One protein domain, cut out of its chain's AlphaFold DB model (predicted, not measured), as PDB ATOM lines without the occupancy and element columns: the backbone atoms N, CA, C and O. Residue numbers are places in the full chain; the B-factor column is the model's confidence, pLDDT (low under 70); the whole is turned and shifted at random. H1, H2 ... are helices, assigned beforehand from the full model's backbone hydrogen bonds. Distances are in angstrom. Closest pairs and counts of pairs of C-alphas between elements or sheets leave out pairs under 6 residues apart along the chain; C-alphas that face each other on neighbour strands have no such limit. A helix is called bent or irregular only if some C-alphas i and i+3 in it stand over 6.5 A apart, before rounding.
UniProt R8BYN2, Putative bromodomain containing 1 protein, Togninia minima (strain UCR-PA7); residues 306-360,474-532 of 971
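What this domain is: This is residues 306 to 360 and 474 to 532 of the 971 residues of the protein "Putative bromodomain containing 1 protein" of Togninia minima (strain UCR-PA7) (UniProt R8BYN2). Three helices, H2, H3 and H4, pack on one another as a triangle, crossing at steep angles, and a fourth, H1, lies next to H4 on the side away from H3, with its closest approach to H2 at the first residue of H2. Residues 306 to 314 run across the outside of H2 toward H1, and after H4 the last stretch, residues 521 to 532, turns back and ends far from the middle. The printed part has 114 residues with four named helices, in the order H1, H2, H3, H4, and no named strand; the class is all helix. It is compact, with a radius of gyration of the C-alphas of 14.0 A, yet elongated in outline, spanning 44 by 27 by 26 A.

How they stand to each other: The longest helix is H2, residues 338 to 358. H2 touches H3, residues 485 to 497, with its residues 344 to 352 alone, at a steep tilt of 39 degrees, opposite ways; the closest C-alphas are those of Glu 351 and Val 487, 6.2 A apart. H2 also touches H4, residues 503 to 520, with residues 344 to 348 alone, the closest C-alphas being those of Ile 345 and Trp 514 at 7.0 A. H2 and H4 run the same way at a steep tilt of 68 degrees, only just short of about perpendicular. H3 and H4 touch, opposite ways at a steep tilt of 57 degrees, with the C-alphas of Glu 492 and Val 507 closest at 6.5 A. H1, residues 315 to 329, is close to H2 but not clearly touching, the closest C-alphas being those of Leu 321 and Arg 338 at 7.8 A. H1 and H4 are near each other, with 10 pairs of C-alphas within 10 A; H1 and H3 are apart. Every O i to N i+4 pair is within hydrogen-bond range in H1, H2 and H4, and 8 of 9 are in H3. H3 is only just irregular: C-alphas 494 and 497 are 6.6 A apart.

Where its parts are: H2 is 30.4 A from first to last C-alpha, from (6.020, -31.350, 32.084) at Arg 338. H4 is 25.4 A long and ends at C-alpha 520, (0.589, -29.717, 52.233). H1 is 20.7 A long and begins at C-alpha 315, (1.458, -37.868, 40.514). H3 is 19.7 A long.

The domain as a whole: The two C-alphas farthest apart are those of Asp 332 and Leu 532, at 46.5 A. Residues 361 to 473 are cut out, and C-alphas 360 and 474 are 14.6 A apart across the cut, within the link from H2 to H3. The link from H3 to H4 is tight and that from H1 to H2 short. The mean pLDDT of the printed part is 86.7; residues 306, 474, 478 to 479 and 529 to 532 are under 70.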
ATOM      1  N   LEU A 306      18.307 -19.606  34.655       65.19
ATOM      2  CA  LEU A 306      17.338 -20.513  35.273       65.19
ATOM      3  C   LEU A 306      18.050 -21.598  36.112       65.19
ATOM      4  O   LEU A 306      17.406 -22.248  36.933       65.19
ATOM      5  N   GLY A 307      19.373 -21.741  35.946       73.00
ATOM      6  CA  GLY A 307      20.180 -22.820  36.510       73.00
ATOM      7  C   GLY A 307      19.825 -24.183  35.915       73.00
ATOM      8  O   GLY A 307      19.029 -24.292  34.979       73.00
ATOM      9  N   ARG A 308      20.391 -25.245  36.495       81.50
ATOM     10  CA  ARG A 308      19.903 -26.610  36.264       81.50
ATOM     11  C   ARG A 308      18.512 -26.775  36.895       81.50
ATOM     12  O   ARG A 308      18.285 -26.284  38.007       81.50
ATOM     13  N   VAL A 309      17.617 -27.496  36.218       86.25
ATOM     14  CA  VAL A 309      16.354 -27.980  36.803       86.25
ATOM     15  C   VAL A 309      16.643 -29.010  37.900       86.25
ATOM     16  O   VAL A 309      17.561 -29.825  37.788       86.25
ATOM     17  N   GLU A 310      15.886 -28.940  38.992       86.19
ATOM     18  CA  GLU A 310      16.043 -29.809  40.173       86.19
ATOM     19  C   GLU A 310      14.708 -30.339  40.709       86.19
ATOM     20  O   GLU A 310      14.705 -31.185  41.604       86.19
ATOM     21  N   TYR A 311      13.586 -29.813  40.214       90.69
ATOM     22  CA  TYR A 311      12.257 -30.305  40.540       90.69
ATOM     23  C   TYR A 311      11.905 -31.490  39.641       90.69
ATOM     24  O   TYR A 311      12.270 -31.501  38.470       90.69
ATOM     25  N   ASP A 312      11.209 -32.454  40.226       89.75
ATOM     26  CA  ASP A 312      10.840 -33.752  39.664       89.75
ATOM     27  C   ASP A 312       9.335 -33.912  39.924       89.75
ATOM     28  O   ASP A 312       8.907 -33.771  41.076       89.75
ATOM     29  N   MET A 313       8.525 -34.066  38.871       92.12
ATOM     30  CA  MET A 313       7.063 -34.104  39.003       92.12
ATOM     31  C   MET A 313       6.562 -35.385  39.678       92.12
ATOM     32  O   MET A 313       6.885 -36.495  39.260       92.12
ATOM     33  N   ASP A 314       5.686 -35.230  40.673       91.88
ATOM     34  CA  ASP A 314       4.932 -36.347  41.254       91.88
ATOM     35  C   ASP A 314       3.526 -36.501  40.635       91.88
ATOM     36  O   ASP A 314       3.047 -35.661  39.871       91.88
ATOM     37  N   GLU A 315       2.824 -37.582  40.989       92.75
ATOM     38  CA  GLU A 315       1.458 -37.868  40.514       92.75
ATOM     39  C   GLU A 315       0.462 -36.719  40.809       92.75
ATOM     40  O   GLU A 315      -0.520 -36.539  40.087       92.75
ATOM     41  N   GLN A 316       0.709 -35.909  41.850       92.25
ATOM     42  CA  GLN A 316      -0.120 -34.752  42.200       92.25
ATOM     43  C   GLN A 316       0.198 -33.522  41.330       92.25
ATOM     44  O   GLN A 316      -0.680 -32.678  41.125       92.25
ATOM     45  N   ASP A 317       1.431 -33.395  40.831       95.25
ATOM     46  CA  ASP A 317       1.782 -32.419  39.793       95.25
ATOM     47  C   ASP A 317       1.129 -32.795  38.462       95.25
ATOM     48  O   ASP A 317       0.511 -31.943  37.827       95.25
ATOM     49  N   ASP A 318       1.200 -34.072  38.073       92.81
ATOM     50  CA  ASP A 318       0.642 -34.580  36.814       92.81
ATOM     51  C   ASP A 318      -0.872 -34.358  36.709       92.81
ATOM     52  O   ASP A 318      -1.345 -33.757  35.743       92.81
ATOM     53  N   VAL A 319      -1.636 -34.766  37.728       94.31
ATOM     54  CA  VAL A 319      -3.099 -34.582  37.754       94.31
ATOM     55  C   VAL A 319      -3.484 -33.096  37.774       94.31
ATOM     56  O   VAL A 319      -4.490 -32.697  37.176       94.31
ATOM     57  N   TRP A 320      -2.687 -32.239  38.425       95.12
ATOM     58  CA  TRP A 320      -2.916 -30.793  38.389       95.12
ATOM     59  C   TRP A 320      -2.621 -30.205  37.004       95.12
ATOM     60  O   TRP A 320      -3.424 -29.426  36.485       95.12
ATOM     61  N   LEU A 321      -1.509 -30.606  36.384       95.06
ATOM     62  CA  LEU A 321      -1.086 -30.133  35.071       95.06
ATOM     63  C   LEU A 321      -2.048 -30.601  33.971       95.06
ATOM     64  O   LEU A 321      -2.372 -29.813  33.087       95.06
ATOM     65  N   GLU A 322      -2.574 -31.827  34.042       94.12
ATOM     66  CA  GLU A 322      -3.617 -32.327  33.135       94.12
ATOM     67  C   GLU A 322      -4.931 -31.542  33.284       94.12
ATOM     68  O   GLU A 322      -5.515 -31.105  32.285       94.12
ATOM     69  N   SER A 323      -5.372 -31.280  34.518       94.75
ATOM     70  CA  SER A 323      -6.562 -30.462  34.793       94.75
ATOM     71  C   SER A 323      -6.405 -29.022  34.285       94.75
ATOM     72  O   SER A 323      -7.309 -28.473  33.643       94.75
ATOM     73  N   TYR A 324      -5.237 -28.411  34.500       94.38
ATOM     74  CA  TYR A 324      -4.928 -27.072  33.999       94.38
ATOM     75  C   TYR A 324      -4.806 -27.048  32.465       94.38
ATOM     76  O   TYR A 324      -5.354 -26.162  31.811       94.38
ATOM     77  N   ASN A 325      -4.178 -28.056  31.855       94.31
ATOM     78  CA  ASN A 325      -4.076 -28.180  30.399       94.31
ATOM     79  C   ASN A 325      -5.423 -28.450  29.724       94.31
ATOM     80  O   ASN A 325      -5.655 -27.953  28.623       94.31
ATOM     81  N   THR A 326      -6.337 -29.158  30.387       94.19
ATOM     82  CA  THR A 326      -7.724 -29.318  29.928       94.19
ATOM     83  C   THR A 326      -8.430 -27.962  29.858       94.19
ATOM     84  O   THR A 326      -9.052 -27.641  28.847       94.19
ATOM     85  N   GLN A 327      -8.252 -27.112  30.876       92.88
ATOM     86  CA  GLN A 327      -8.774 -25.741  30.879       92.88
ATOM     87  C   GLN A 327      -8.104 -24.862  29.809       92.88
ATOM     88  O   GLN A 327      -8.794 -24.109  29.126       92.88
ATOM     89  N   ARG A 328      -6.785 -24.979  29.600       92.81
ATOM     90  CA  ARG A 328      -6.071 -24.268  28.518       92.81
ATOM     91  C   ARG A 328      -6.585 -24.664  27.136       92.81
ATOM     92  O   ARG A 328      -6.904 -23.784  26.341       92.81
ATOM     93  N   LYS A 329      -6.742 -25.964  26.883       92.00
ATOM     94  CA  LYS A 329      -7.271 -26.506  25.625       92.00
ATOM     95  C   LYS A 329      -8.715 -26.061  25.364       92.00
ATOM     96  O   LYS A 329      -9.054 -25.789  24.223       92.00
ATOM     97  N   ALA A 330      -9.535 -25.919  26.407       93.44
ATOM     98  CA  ALA A 330     -10.885 -25.351  26.312       93.44
ATOM     99  C   ALA A 330     -10.920 -23.824  26.055       93.44
ATOM    100  O   ALA A 330     -11.994 -23.271  25.843       93.44
ATOM    101  N   ASN A 331      -9.767 -23.148  26.077       90.81
ATOM    102  CA  ASN A 331      -9.588 -21.728  25.747       90.81
ATOM    103  C   ASN A 331      -8.680 -21.533  24.506       90.81
ATOM    104  O   ASN A 331      -8.075 -20.471  24.355       90.81
ATOM    105  N   ASP A 332      -8.520 -22.566  23.668       90.81
ATOM    106  CA  ASP A 332      -7.636 -22.594  22.487       90.81
ATOM    107  C   ASP A 332      -6.165 -22.205  22.771       90.81
ATOM    108  O   ASP A 332      -5.438 -21.684  21.920       90.81
ATOM    109  N   LEU A 333      -5.691 -22.481  23.992       89.62
ATOM    110  CA  LEU A 333      -4.301 -22.282  24.397       89.62
ATOM    111  C   LEU A 333      -3.504 -23.587  24.320       89.62
ATOM    112  O   LEU A 333      -3.954 -24.646  24.758       89.62
ATOM    113  N   GLU A 334      -2.264 -23.476  23.842       88.94
ATOM    114  CA  GLU A 334      -1.284 -24.566  23.844       88.94
ATOM    115  C   GLU A 334      -1.065 -25.104  25.274       88.94
ATOM    116  O   GLU A 334      -0.942 -24.297  26.212       88.94
ATOM    117  N   PRO A 335      -1.022 -26.437  25.468       90.69
ATOM    118  CA  PRO A 335      -0.785 -27.045  26.772       90.69
ATOM    119  C   PRO A 335       0.642 -26.770  27.260       90.69
ATOM    120  O   PRO A 335       1.587 -26.709  26.476       90.69
ATOM    121  N   ILE A 336       0.796 -26.629  28.572       92.56
ATOM    122  CA  ILE A 336       2.091 -26.562  29.246       92.56
ATOM    123  C   ILE A 336       2.665 -27.980  29.335       92.56
ATOM    124  O   ILE A 336       1.975 -28.897  29.779       92.56
ATOM    125  N   THR A 337       3.914 -28.168  28.921       90.88
ATOM    126  CA  THR A 337       4.595 -29.467  29.013       90.88
ATOM    127  C   THR A 337       5.163 -29.702  30.423       90.88
ATOM    128  O   THR A 337       5.292 -28.757  31.210       90.88
ATOM    129  N   ARG A 338       5.494 -30.957  30.758       90.25
ATOM    130  CA  ARG A 338       6.020 -31.350  32.084       90.25
ATOM    131  C   ARG A 338       7.284 -30.568  32.437       90.25
ATOM    132  O   ARG A 338       7.379 -29.939  33.485       90.25
ATOM    133  N   GLU A 339       8.190 -30.490  31.475       89.44
ATOM    134  CA  GLU A 339       9.511 -29.885  31.599       89.44
ATOM    135  C   GLU A 339       9.406 -28.379  31.905       89.44
ATOM    136  O   GLU A 339      10.171 -27.825  32.696       89.44
ATOM    137  N   ILE A 340       8.416 -27.702  31.310       90.19
ATOM    138  CA  ILE A 340       8.127 -26.278  31.537       90.19
ATOM    139  C   ILE A 340       7.550 -26.051  32.940       90.19
ATOM    140  O   ILE A 340       7.862 -25.040  33.581       90.19
ATOM    141  N   PHE A 341       6.746 -26.984  33.450       93.38
ATOM    142  CA  PHE A 341       6.271 -26.951  34.830       93.38
ATOM    143  C   PHE A 341       7.425 -27.173  35.826       93.38
ATOM    144  O   PHE A 341       7.590 -26.373  36.748       93.38
ATOM    145  N   GLU A 342       8.299 -28.152  35.589       92.88
ATOM    146  CA  GLU A 342       9.497 -28.424  36.404       92.88
ATOM    147  C   GLU A 342      10.475 -27.235  36.442       92.88
ATOM    148  O   GLU A 342      10.957 -26.858  37.519       92.88
ATOM    149  N   ILE A 343      10.707 -26.564  35.302       91.19
ATOM    150  CA  ILE A 343      11.453 -25.291  35.239       91.19
ATOM    151  C   ILE A 343      10.776 -24.232  36.115       91.19
ATOM    152  O   ILE A 343      11.443 -23.548  36.897       91.19
ATOM    153  N   THR A 344       9.453 -24.089  35.992       92.81
ATOM    154  CA  THR A 344       8.669 -23.070  36.703       92.81
ATOM    155  C   THR A 344       8.758 -23.262  38.217       92.81
ATOM    156  O   THR A 344       9.124 -22.326  38.930       92.81
ATOM    157  N   ILE A 345       8.503 -24.476  38.716       93.50
ATOM    158  CA  ILE A 345       8.582 -24.785  40.150       93.50
ATOM    159  C   ILE A 345      10.027 -24.680  40.663       93.50
ATOM    160  O   ILE A 345      10.242 -24.107  41.736       93.50
ATOM    161  N   THR A 346      11.030 -25.125  39.890       91.75
ATOM    162  CA  THR A 346      12.451 -24.944  40.250       91.75
ATOM    163  C   THR A 346      12.799 -23.461  40.412       91.75
ATOM    164  O   THR A 346      13.381 -23.079  41.429       91.75
ATOM    165  N   LYS A 347      12.428 -22.601  39.452       91.00
ATOM    166  CA  LYS A 347      12.752 -21.165  39.501       91.00
ATOM    167  C   LYS A 347      12.025 -20.463  40.652       91.00
ATOM    168  O   LYS A 347      12.668 -19.693  41.359       91.00
ATOM    169  N   ILE A 348      10.752 -20.783  40.920       92.25
ATOM    170  CA  ILE A 348      10.026 -20.275  42.104       92.25
ATOM    171  C   ILE A 348      10.767 -20.654  43.398       92.25
ATOM    172  O   ILE A 348      11.017 -19.798  44.246       92.25
ATOM    173  N   GLU A 349      11.165 -21.919  43.552       90.62
ATOM    174  CA  GLU A 349      11.813 -22.427  44.767       90.62
ATOM    175  C   GLU A 349      13.271 -21.940  44.937       90.62
ATOM    176  O   GLU A 349      13.776 -21.888  46.068       90.62
ATOM    177  N   LYS A 350      13.953 -21.560  43.847       89.12
ATOM    178  CA  LYS A 350      15.268 -20.892  43.872       89.12
ATOM    179  C   LYS A 350      15.147 -19.399  44.207       89.12
ATOM    180  O   LYS A 350      15.825 -18.943  45.126       89.12
ATOM    181  N   GLU A 351      14.239 -18.655  43.570       90.06
ATOM    182  CA  GLU A 351      14.034 -17.224  43.860       90.06
ATOM    183  C   GLU A 351      13.448 -16.983  45.262       90.06
ATOM    184  O   GLU A 351      13.898 -16.080  45.970       90.06
ATOM    185  N   TRP A 352      12.515 -17.827  45.729       88.00
ATOM    186  CA  TRP A 352      12.045 -17.776  47.119       88.00
ATOM    187  C   TRP A 352      13.200 -17.985  48.110       88.00
ATOM    188  O   TRP A 352      13.316 -17.246  49.085       88.00
ATOM    189  N   HIS A 353      14.092 -18.948  47.855       84.94
ATOM    190  CA  HIS A 353      15.252 -19.219  48.714       84.94
ATOM    191  C   HIS A 353      16.261 -18.060  48.713       84.94
ATOM    192  O   HIS A 353      16.776 -17.691  49.770       84.94
ATOM    193  N   ALA A 354      16.504 -17.441  47.554       84.88
ATOM    194  CA  ALA A 354      17.342 -16.249  47.439       84.88
ATOM    195  C   ALA A 354      16.741 -15.044  48.188       84.88
ATOM    196  O   ALA A 354      17.477 -14.283  48.818       84.88
ATOM    197  N   LEU A 355      15.412 -14.890  48.178       85.00
ATOM    198  CA  LEU A 355      14.716 -13.897  48.996       85.00
ATOM    199  C   LEU A 355      14.807 -14.230  50.494       85.00
ATOM    200  O   LEU A 355      15.128 -13.353  51.290       85.00
ATOM    201  N   GLU A 356      14.588 -15.485  50.887       82.94
ATOM    202  CA  GLU A 356      14.639 -15.937  52.283       82.94
ATOM    203  C   GLU A 356      16.043 -15.781  52.897       82.94
ATOM    204  O   GLU A 356      16.158 -15.283  54.017       82.94
ATOM    205  N   LYS A 357      17.117 -16.062  52.136       79.75
ATOM    206  CA  LYS A 357      18.513 -15.745  52.515       79.75
ATOM    207  C   LYS A 357      18.757 -14.229  52.705       79.75
ATOM    208  O   LYS A 357      19.662 -13.860  53.448       79.75
ATOM    209  N   ARG A 358      17.973 -13.352  52.056       79.19
ATOM    210  CA  ARG A 358      18.088 -11.875  52.125       79.19
ATOM    211  C   ARG A 358      17.174 -11.215  53.164       79.19
ATOM    212  O   ARG A 358      17.413 -10.062  53.519       79.19
ATOM    213  N   ILE A 359      16.133 -11.894  53.652       79.69
ATOM    214  CA  ILE A 359      15.260 -11.363  54.707       79.69
ATOM    215  C   ILE A 359      16.058 -11.301  56.022       79.69
ATOM    216  O   ILE A 359      16.554 -12.334  56.477       79.69
ATOM    217  N   PRO A 360      16.168 -10.130  56.685       73.38
ATOM    218  CA  PRO A 360      16.821 -10.046  57.985       73.38
ATOM    219  C   PRO A 360      16.109 -10.954  58.989       73.38
ATOM    220  O   PRO A 360      14.928 -10.749  59.289       73.38
ATOM    221  N   TRP A 474       2.314 -11.983  54.317       66.94
ATOM    222  CA  TRP A 474       3.183 -12.795  53.450       66.94
ATOM    223  C   TRP A 474       3.099 -14.297  53.772       66.94
ATOM    224  O   TRP A 474       3.921 -15.089  53.312       66.94
ATOM    225  N   LYS A 475       2.139 -14.690  54.614       75.50
ATOM    226  CA  LYS A 475       1.843 -16.073  54.988       75.50
ATOM    227  C   LYS A 475       0.333 -16.264  55.086       75.50
ATOM    228  O   LYS A 475      -0.362 -15.372  55.571       75.50
ATOM    229  N   LEU A 476      -0.148 -17.426  54.659       76.81
ATOM    230  CA  LEU A 476      -1.523 -17.873  54.877       76.81
ATOM    231  C   LEU A 476      -1.790 -18.122  56.379       76.81
ATOM    232  O   LEU A 476      -0.838 -18.269  57.151       76.81
ATOM    233  N   PRO A 477      -3.063 -18.224  56.818       72.19
ATOM    234  CA  PRO A 477      -3.409 -18.589  58.200       72.19
ATOM    235  C   PRO A 477      -2.830 -19.941  58.658       72.19
ATOM    236  O   PRO A 477      -2.614 -20.145  59.847       72.19
ATOM    237  N   SER A 478      -2.536 -20.832  57.709       69.88
ATOM    238  CA  SER A 478      -1.822 -22.106  57.870       69.88
ATOM    239  C   SER A 478      -0.320 -21.968  58.169       69.88
ATOM    240  O   SER A 478       0.342 -22.948  58.507       69.88
ATOM    241  N   GLY A 479       0.248 -20.768  58.015       69.62
ATOM    242  CA  GLY A 479       1.680 -20.488  58.126       69.62
ATOM    243  C   GLY A 479       2.481 -20.673  56.829       69.62
ATOM    244  O   GLY A 479       3.664 -20.314  56.808       69.62
ATOM    245  N   ALA A 480       1.865 -21.175  55.752       77.75
ATOM    246  CA  ALA A 480       2.517 -21.351  54.454       77.75
ATOM    247  C   ALA A 480       2.878 -19.994  53.802       77.75
ATOM    248  O   ALA A 480       2.091 -19.050  53.901       77.75
ATOM    249  N   PRO A 481       4.059 -19.856  53.165       82.19
ATOM    250  CA  PRO A 481       4.511 -18.599  52.566       82.19
ATOM    251  C   PRO A 481       3.719 -18.229  51.307       82.19
ATOM    252  O   PRO A 481       3.487 -19.074  50.453       82.19
ATOM    253  N   VAL A 482       3.369 -16.950  51.164       86.12
ATOM    254  CA  VAL A 482       2.759 -16.390  49.947       86.12
ATOM    255  C   VAL A 482       3.846 -15.704  49.120       86.12
ATOM    256  O   VAL A 482       4.568 -14.848  49.634       86.12
ATOM    257  N   ILE A 483       3.953 -16.069  47.840       87.94
ATOM    258  CA  ILE A 483       4.960 -15.536  46.910       87.94
ATOM    259  C   ILE A 483       4.753 -14.019  46.701       87.94
ATOM    260  O   ILE A 483       3.674 -13.611  46.264       87.94
ATOM    261  N   PRO A 484       5.757 -13.161  46.976       88.50
ATOM    262  CA  PRO A 484       5.661 -11.725  46.719       88.50
ATOM    263  C   PRO A 484       5.759 -11.386  45.228       88.50
ATOM    264  O   PRO A 484       6.454 -12.072  44.479       88.50
ATOM    265  N   GLN A 485       5.169 -10.255  44.824       87.38
ATOM    266  CA  GLN A 485       5.174  -9.775  43.432       87.38
ATOM    267  C   GLN A 485       6.579  -9.756  42.802       87.38
ATOM    268  O   GLN A 485       6.752 -10.230  41.690       87.38
ATOM    269  N   ALA A 486       7.606  -9.330  43.546       86.19
ATOM    270  CA  ALA A 486       8.985  -9.306  43.052       86.19
ATOM    271  C   ALA A 486       9.533 -10.695  42.654       86.19
ATOM    272  O   ALA A 486      10.360 -10.784  41.755       86.19
ATOM    273  N   VAL A 487       9.080 -11.779  43.296       88.19
ATOM    274  CA  VAL A 487       9.446 -13.157  42.912       88.19
ATOM    275  C   VAL A 487       8.617 -13.615  41.712       88.19
ATOM    276  O   VAL A 487       9.166 -14.228  40.801       88.19
ATOM    277  N   PHE A 488       7.325 -13.266  41.665       91.81
ATOM    278  CA  PHE A 488       6.471 -13.509  40.496       91.81
ATOM    279  C   PHE A 488       7.059 -12.867  39.227       91.81
ATOM    280  O   PHE A 488       7.205 -13.550  38.215       91.81
ATOM    281  N   ASP A 489       7.464 -11.596  39.292       92.00
ATOM    282  CA  ASP A 489       8.018 -10.855  38.151       92.00
ATOM    283  C   ASP A 489       9.349 -11.470  37.665       92.00
ATOM    284  O   ASP A 489       9.576 -11.602  36.462       92.00
ATOM    285  N   LEU A 490      10.213 -11.919  38.590       89.44
ATOM    286  CA  LEU A 490      11.474 -12.608  38.271       89.44
ATOM    287  C   LEU A 490      11.255 -13.981  37.617       89.44
ATOM    288  O   LEU A 490      11.967 -14.336  36.675       89.44
ATOM    289  N   VAL A 491      10.267 -14.750  38.085       90.25
ATOM    290  CA  VAL A 491       9.882 -16.039  37.486       90.25
ATOM    291  C   VAL A 491       9.275 -15.823  36.098       90.25
ATOM    292  O   VAL A 491       9.641 -16.514  35.147       90.25
ATOM    293  N   GLU A 492       8.400 -14.828  35.944       91.44
ATOM    294  CA  GLU A 492       7.756 -14.508  34.670       91.44
ATOM    295  C   GLU A 492       8.749 -13.985  33.619       91.44
ATOM    296  O   GLU A 492       8.610 -14.319  32.439       91.44
ATOM    297  N   TYR A 493       9.775 -13.235  34.039       89.62
ATOM    298  CA  TYR A 493      10.904 -12.835  33.196       89.62
ATOM    299  C   TYR A 493      11.819 -14.018  32.846       89.62
ATOM    300  O   TYR A 493      12.185 -14.191  31.685       89.62
ATOM    301  N   GLY A 494      12.150 -14.888  33.808       85.12
ATOM    302  CA  GLY A 494      12.941 -16.098  33.547       85.12
ATOM    303  C   GLY A 494      12.292 -17.011  32.500       85.12
ATOM    304  O   GLY A 494      12.961 -17.507  31.593       85.12
ATOM    305  N   LEU A 495      10.965 -17.156  32.570       86.69
ATOM    306  CA  LEU A 495      10.161 -17.929  31.622       86.69
ATOM    307  C   LEU A 495       9.877 -17.197  30.294       86.69
ATOM    308  O   LEU A 495       9.252 -17.782  29.411       86.69
ATOM    309  N   GLN A 496      10.347 -15.958  30.093       85.12
ATOM    310  CA  GLN A 496      10.234 -15.256  28.803       85.12
ATOM    311  C   GLN A 496      11.009 -15.960  27.674       85.12
ATOM    312  O   GLN A 496      10.708 -15.751  26.502       85.12
ATOM    313  N   ARG A 497      11.975 -16.820  28.024       80.75
ATOM    314  CA  ARG A 497      12.750 -17.647  27.085       80.75
ATOM    315  C   ARG A 497      11.924 -18.743  26.393       80.75
ATOM    316  O   ARG A 497      12.402 -19.283  25.403       80.75
ATOM    317  N   PHE A 498      10.719 -19.044  26.886       83.56
ATOM    318  CA  PHE A 498       9.793 -20.023  26.309       83.56
ATOM    319  C   PHE A 498       8.570 -19.308  25.714       83.56
ATOM    320  O   PHE A 498       8.054 -18.341  26.283       83.56
ATOM    321  N   THR A 499       8.076 -19.791  24.574       80.81
ATOM    322  CA  THR A 499       7.048 -19.164  23.715       80.81
ATOM    323  C   THR A 499       5.607 -19.300  24.244       80.81
ATOM    324  O   THR A 499       4.648 -19.488  23.504       80.81
ATOM    325  N   LEU A 500       5.425 -19.160  25.560       84.00
ATOM    326  CA  LEU A 500       4.174 -19.452  26.261       84.00
ATOM    327  C   LEU A 500       3.081 -18.389  26.051       84.00
ATOM    328  O   LEU A 500       3.117 -17.310  26.658       84.00
ATOM    329  N   ARG A 501       2.022 -18.730  25.298       86.25
ATOM    330  CA  ARG A 501       0.782 -17.930  25.296       86.25
ATOM    331  C   ARG A 501       0.206 -17.832  26.711       86.25
ATOM    332  O   ARG A 501       0.085 -18.829  27.430       86.25
ATOM    333  N   LYS A 502      -0.168 -16.604  27.087       88.94
ATOM    334  CA  LYS A 502      -0.695 -16.230  28.409       88.94
ATOM    335  C   LYS A 502       0.216 -16.582  29.607       88.94
ATOM    336  O   LYS A 502      -0.276 -16.908  30.685       88.94
ATOM    337  N   ARG A 503       1.544 -16.473  29.455       89.88
ATOM    338  CA  ARG A 503       2.542 -16.780  30.505       89.88
ATOM    339  C   ARG A 503       2.201 -16.237  31.907       89.88
ATOM    340  O   ARG A 503       2.302 -16.989  32.867       89.88
ATOM    341  N   LYS A 504       1.747 -14.980  32.031       91.31
ATOM    342  CA  LYS A 504       1.365 -14.361  33.322       91.31
ATOM    343  C   LYS A 504       0.238 -15.109  34.055       91.31
ATOM    344  O   LYS A 504       0.306 -15.237  35.273       91.31
ATOM    345  N   GLU A 505      -0.765 -15.621  33.336       92.31
ATOM    346  CA  GLU A 505      -1.853 -16.413  33.940       92.31
ATOM    347  C   GLU A 505      -1.315 -17.758  34.453       92.31
ATOM    348  O   GLU A 505      -1.573 -18.125  35.596       92.31
ATOM    349  N   PHE A 506      -0.486 -18.446  33.657       93.44
ATOM    350  CA  PHE A 506       0.152 -19.704  34.067       93.44
ATOM    351  C   PHE A 506       1.063 -19.536  35.289       93.44
ATOM    352  O   PHE A 506       0.929 -20.290  36.250       93.44
ATOM    353  N   VAL A 507       1.942 -18.526  35.302       93.56
ATOM    354  CA  VAL A 507       2.804 -18.248  36.465       93.56
ATOM    355  C   VAL A 507       1.957 -17.919  37.700       93.56
ATOM    356  O   VAL A 507       2.318 -18.327  38.802       93.56
ATOM    357  N   GLY A 508       0.799 -17.270  37.534       92.81
ATOM    358  CA  GLY A 508      -0.157 -17.012  38.615       92.81
ATOM    359  C   GLY A 508      -0.709 -18.288  39.248       92.81
ATOM    360  O   GLY A 508      -0.643 -18.442  40.470       92.81
ATOM    361  N   GLU A 509      -1.199 -19.225  38.436       93.94
ATOM    362  CA  GLU A 509      -1.702 -20.508  38.939       93.94
ATOM    363  C   GLU A 509      -0.577 -21.399  39.490       93.94
ATOM    364  O   GLU A 509      -0.742 -21.991  40.556       93.94
ATOM    365  N   ALA A 510       0.605 -21.419  38.863       93.50
ATOM    366  CA  ALA A 510       1.777 -22.134  39.376       93.50
ATOM    367  C   ALA A 510       2.261 -21.576  40.731       93.50
ATOM    368  O   ALA A 510       2.623 -22.342  41.623       93.50
ATOM    369  N   CYS A 511       2.202 -20.255  40.942       92.75
ATOM    370  CA  CYS A 511       2.515 -19.630  42.232       92.75
ATOM    371  C   CYS A 511       1.503 -20.005  43.333       92.75
ATOM    372  O   CYS A 511       1.886 -20.250  44.484       92.75
ATOM    373  N   ARG A 512       0.210 -20.089  42.992       92.12
ATOM    374  CA  ARG A 512      -0.829 -20.582  43.913       92.12
ATOM    375  C   ARG A 512      -0.617 -22.059  44.234       92.12
ATOM    376  O   ARG A 512      -0.635 -22.429  45.405       92.12
ATOM    377  N   TYR A 513      -0.350 -22.882  43.221       93.81
ATOM    378  CA  TYR A 513      -0.079 -24.306  43.389       93.81
ATOM    379  C   TYR A 513       1.159 -24.557  44.264       93.81
ATOM    380  O   TYR A 513       1.069 -25.305  45.233       93.81
ATOM    381  N   TRP A 514       2.276 -23.860  44.018       93.31
ATOM    382  CA  TRP A 514       3.469 -23.909  44.875       93.31
ATOM    383  C   TRP A 514       3.137 -23.576  46.334       93.31
ATOM    384  O   TRP A 514       3.575 -24.280  47.242       93.31
ATOM    385  N   THR A 515       2.310 -22.550  46.566       90.94
ATOM    386  CA  THR A 515       1.885 -22.137  47.915       90.94
ATOM    387  C   THR A 515       1.072 -23.241  48.606       90.94
ATOM    388  O   THR A 515       1.327 -23.563  49.767       90.94
ATOM    389  N   LEU A 516       0.148 -23.882  47.883       91.50
ATOM    390  CA  LEU A 516      -0.653 -25.005  48.384       91.50
ATOM    391  C   LEU A 516       0.190 -26.273  48.609       91.50
ATOM    392  O   LEU A 516       0.003 -26.961  49.612       91.50
ATOM    393  N   LYS A 517       1.165 -26.572  47.740       90.62
ATOM    394  CA  LYS A 517       2.067 -27.724  47.902       90.62
ATOM    395  C   LYS A 517       3.064 -27.512  49.047       90.62
ATOM    396  O   LYS A 517       3.330 -28.442  49.810       90.62
ATOM    397  N   ARG A 518       3.533 -26.273  49.255       87.94
ATOM    398  CA  ARG A 518       4.242 -25.853  50.477       87.94
ATOM    399  C   ARG A 518       3.376 -26.053  51.721       87.94
ATOM    400  O   ARG A 518       3.892 -26.557  52.713       87.94
ATOM    401  N   GLU A 519       2.088 -25.710  51.689       88.00
ATOM    402  CA  GLU A 519       1.170 -25.949  52.814       88.00
ATOM    403  C   GLU A 519       0.995 -27.445  53.117       88.00
ATOM    404  O   GLU A 519       1.203 -27.866  54.257       88.00
ATOM    405  N   ALA A 520       0.719 -28.265  52.097       88.12
ATOM    406  CA  ALA A 520       0.589 -29.717  52.233       88.12
ATOM    407  C   ALA A 520       1.858 -30.366  52.824       88.12
ATOM    408  O   ALA A 520       1.775 -31.227  53.702       88.12
ATOM    409  N   ARG A 521       3.047 -29.887  52.425       85.25
ATOM    410  CA  ARG A 521       4.352 -30.302  52.979       85.25
ATOM    411  C   ARG A 521       4.745 -29.547  54.265       85.25
ATOM    412  O   ARG A 521       5.913 -29.565  54.652       85.25
ATOM    413  N   ARG A 522       3.793 -28.900  54.955       85.06
ATOM    414  CA  ARG A 522       3.961 -28.192  56.248       85.06
ATOM    415  C   ARG A 522       5.087 -27.145  56.250       85.06
ATOM    416  O   ARG A 522       5.796 -26.971  57.237       85.06
ATOM    417  N   GLY A 523       5.259 -26.457  55.126       79.69
ATOM    418  CA  GLY A 523       6.277 -25.430  54.902       79.69
ATOM    419  C   GLY A 523       7.641 -25.950  54.437       79.69
ATOM    420  O   GLY A 523       8.488 -25.126  54.091       79.69
ATOM    421  N   ALA A 524       7.867 -27.270  54.380       81.69
ATOM    422  CA  ALA A 524       9.128 -27.842  53.905       81.69
ATOM    423  C   ALA A 524       9.469 -27.388  52.474       81.69
ATOM    424  O   ALA A 524       8.579 -27.090  51.676       81.69
ATOM    425  N   ALA A 525      10.766 -27.328  52.159       84.69
ATOM    426  CA  ALA A 525      11.241 -27.007  50.816       84.69
ATOM    427  C   ALA A 525      10.718 -28.029  49.792       84.69
ATOM    428  O   ALA A 525      10.614 -29.220  50.095       84.69
ATOM    429  N   LEU A 526      10.396 -27.561  48.584       86.19
ATOM    430  CA  LEU A 526       9.966 -28.458  47.509       86.19
ATOM    431  C   LEU A 526      11.163 -29.213  46.918       86.19
ATOM    432  O   LEU A 526      11.102 -30.434  46.769       86.19
ATOM    433  N   LEU A 527      12.260 -28.489  46.678       86.38
ATOM    434  CA  LEU A 527      13.546 -29.032  46.242       86.38
ATOM    435  C   LEU A 527      14.288 -29.723  47.396       86.38
ATOM    436  O   LEU A 527      14.307 -29.238  48.532       86.38
ATOM    437  N   LYS A 528      14.946 -30.847  47.091       79.00
ATOM    438  CA  LYS A 528      15.711 -31.653  48.052       79.00
ATOM    439  C   LYS A 528      16.998 -30.931  48.473       79.00
ATOM    440  O   LYS A 528      18.035 -31.068  47.836       79.00
ATOM    441  N   ARG A 529      16.937 -30.196  49.585       66.94
ATOM    442  CA  ARG A 529      18.090 -29.513  50.199       66.94
ATOM    443  C   ARG A 529      18.527 -30.210  51.485       66.94
ATOM    444  O   ARG A 529      17.688 -30.714  52.234       66.94
ATOM    445  N   LEU A 530      19.828 -30.185  51.778       60.22
ATOM    446  CA  LEU A 530      20.356 -30.632  53.065       60.22
ATOM    447  C   LEU A 530      19.960 -29.615  54.149       60.22
ATOM    448  O   LEU A 530      20.667 -28.639  54.389       60.22
ATOM    449  N   GLN A 531      18.812 -29.825  54.800       57.12
ATOM    450  CA  GLN A 531      18.380 -29.016  55.943       57.12
ATOM    451  C   GLN A 531      19.247 -29.318  57.172       57.12
ATOM    452  O   GLN A 531      18.828 -29.995  58.111       57.12
ATOM    453  N   LEU A 532      20.471 -28.788  57.173       48.59
ATOM    454  CA  LEU A 532      21.330 -28.767  58.345       48.59
ATOM    455  C   LEU A 532      20.655 -27.888  59.407       48.59
ATOM    456  O   LEU A 532      20.678 -26.659  59.330       48.59
TER     457      LEU A 532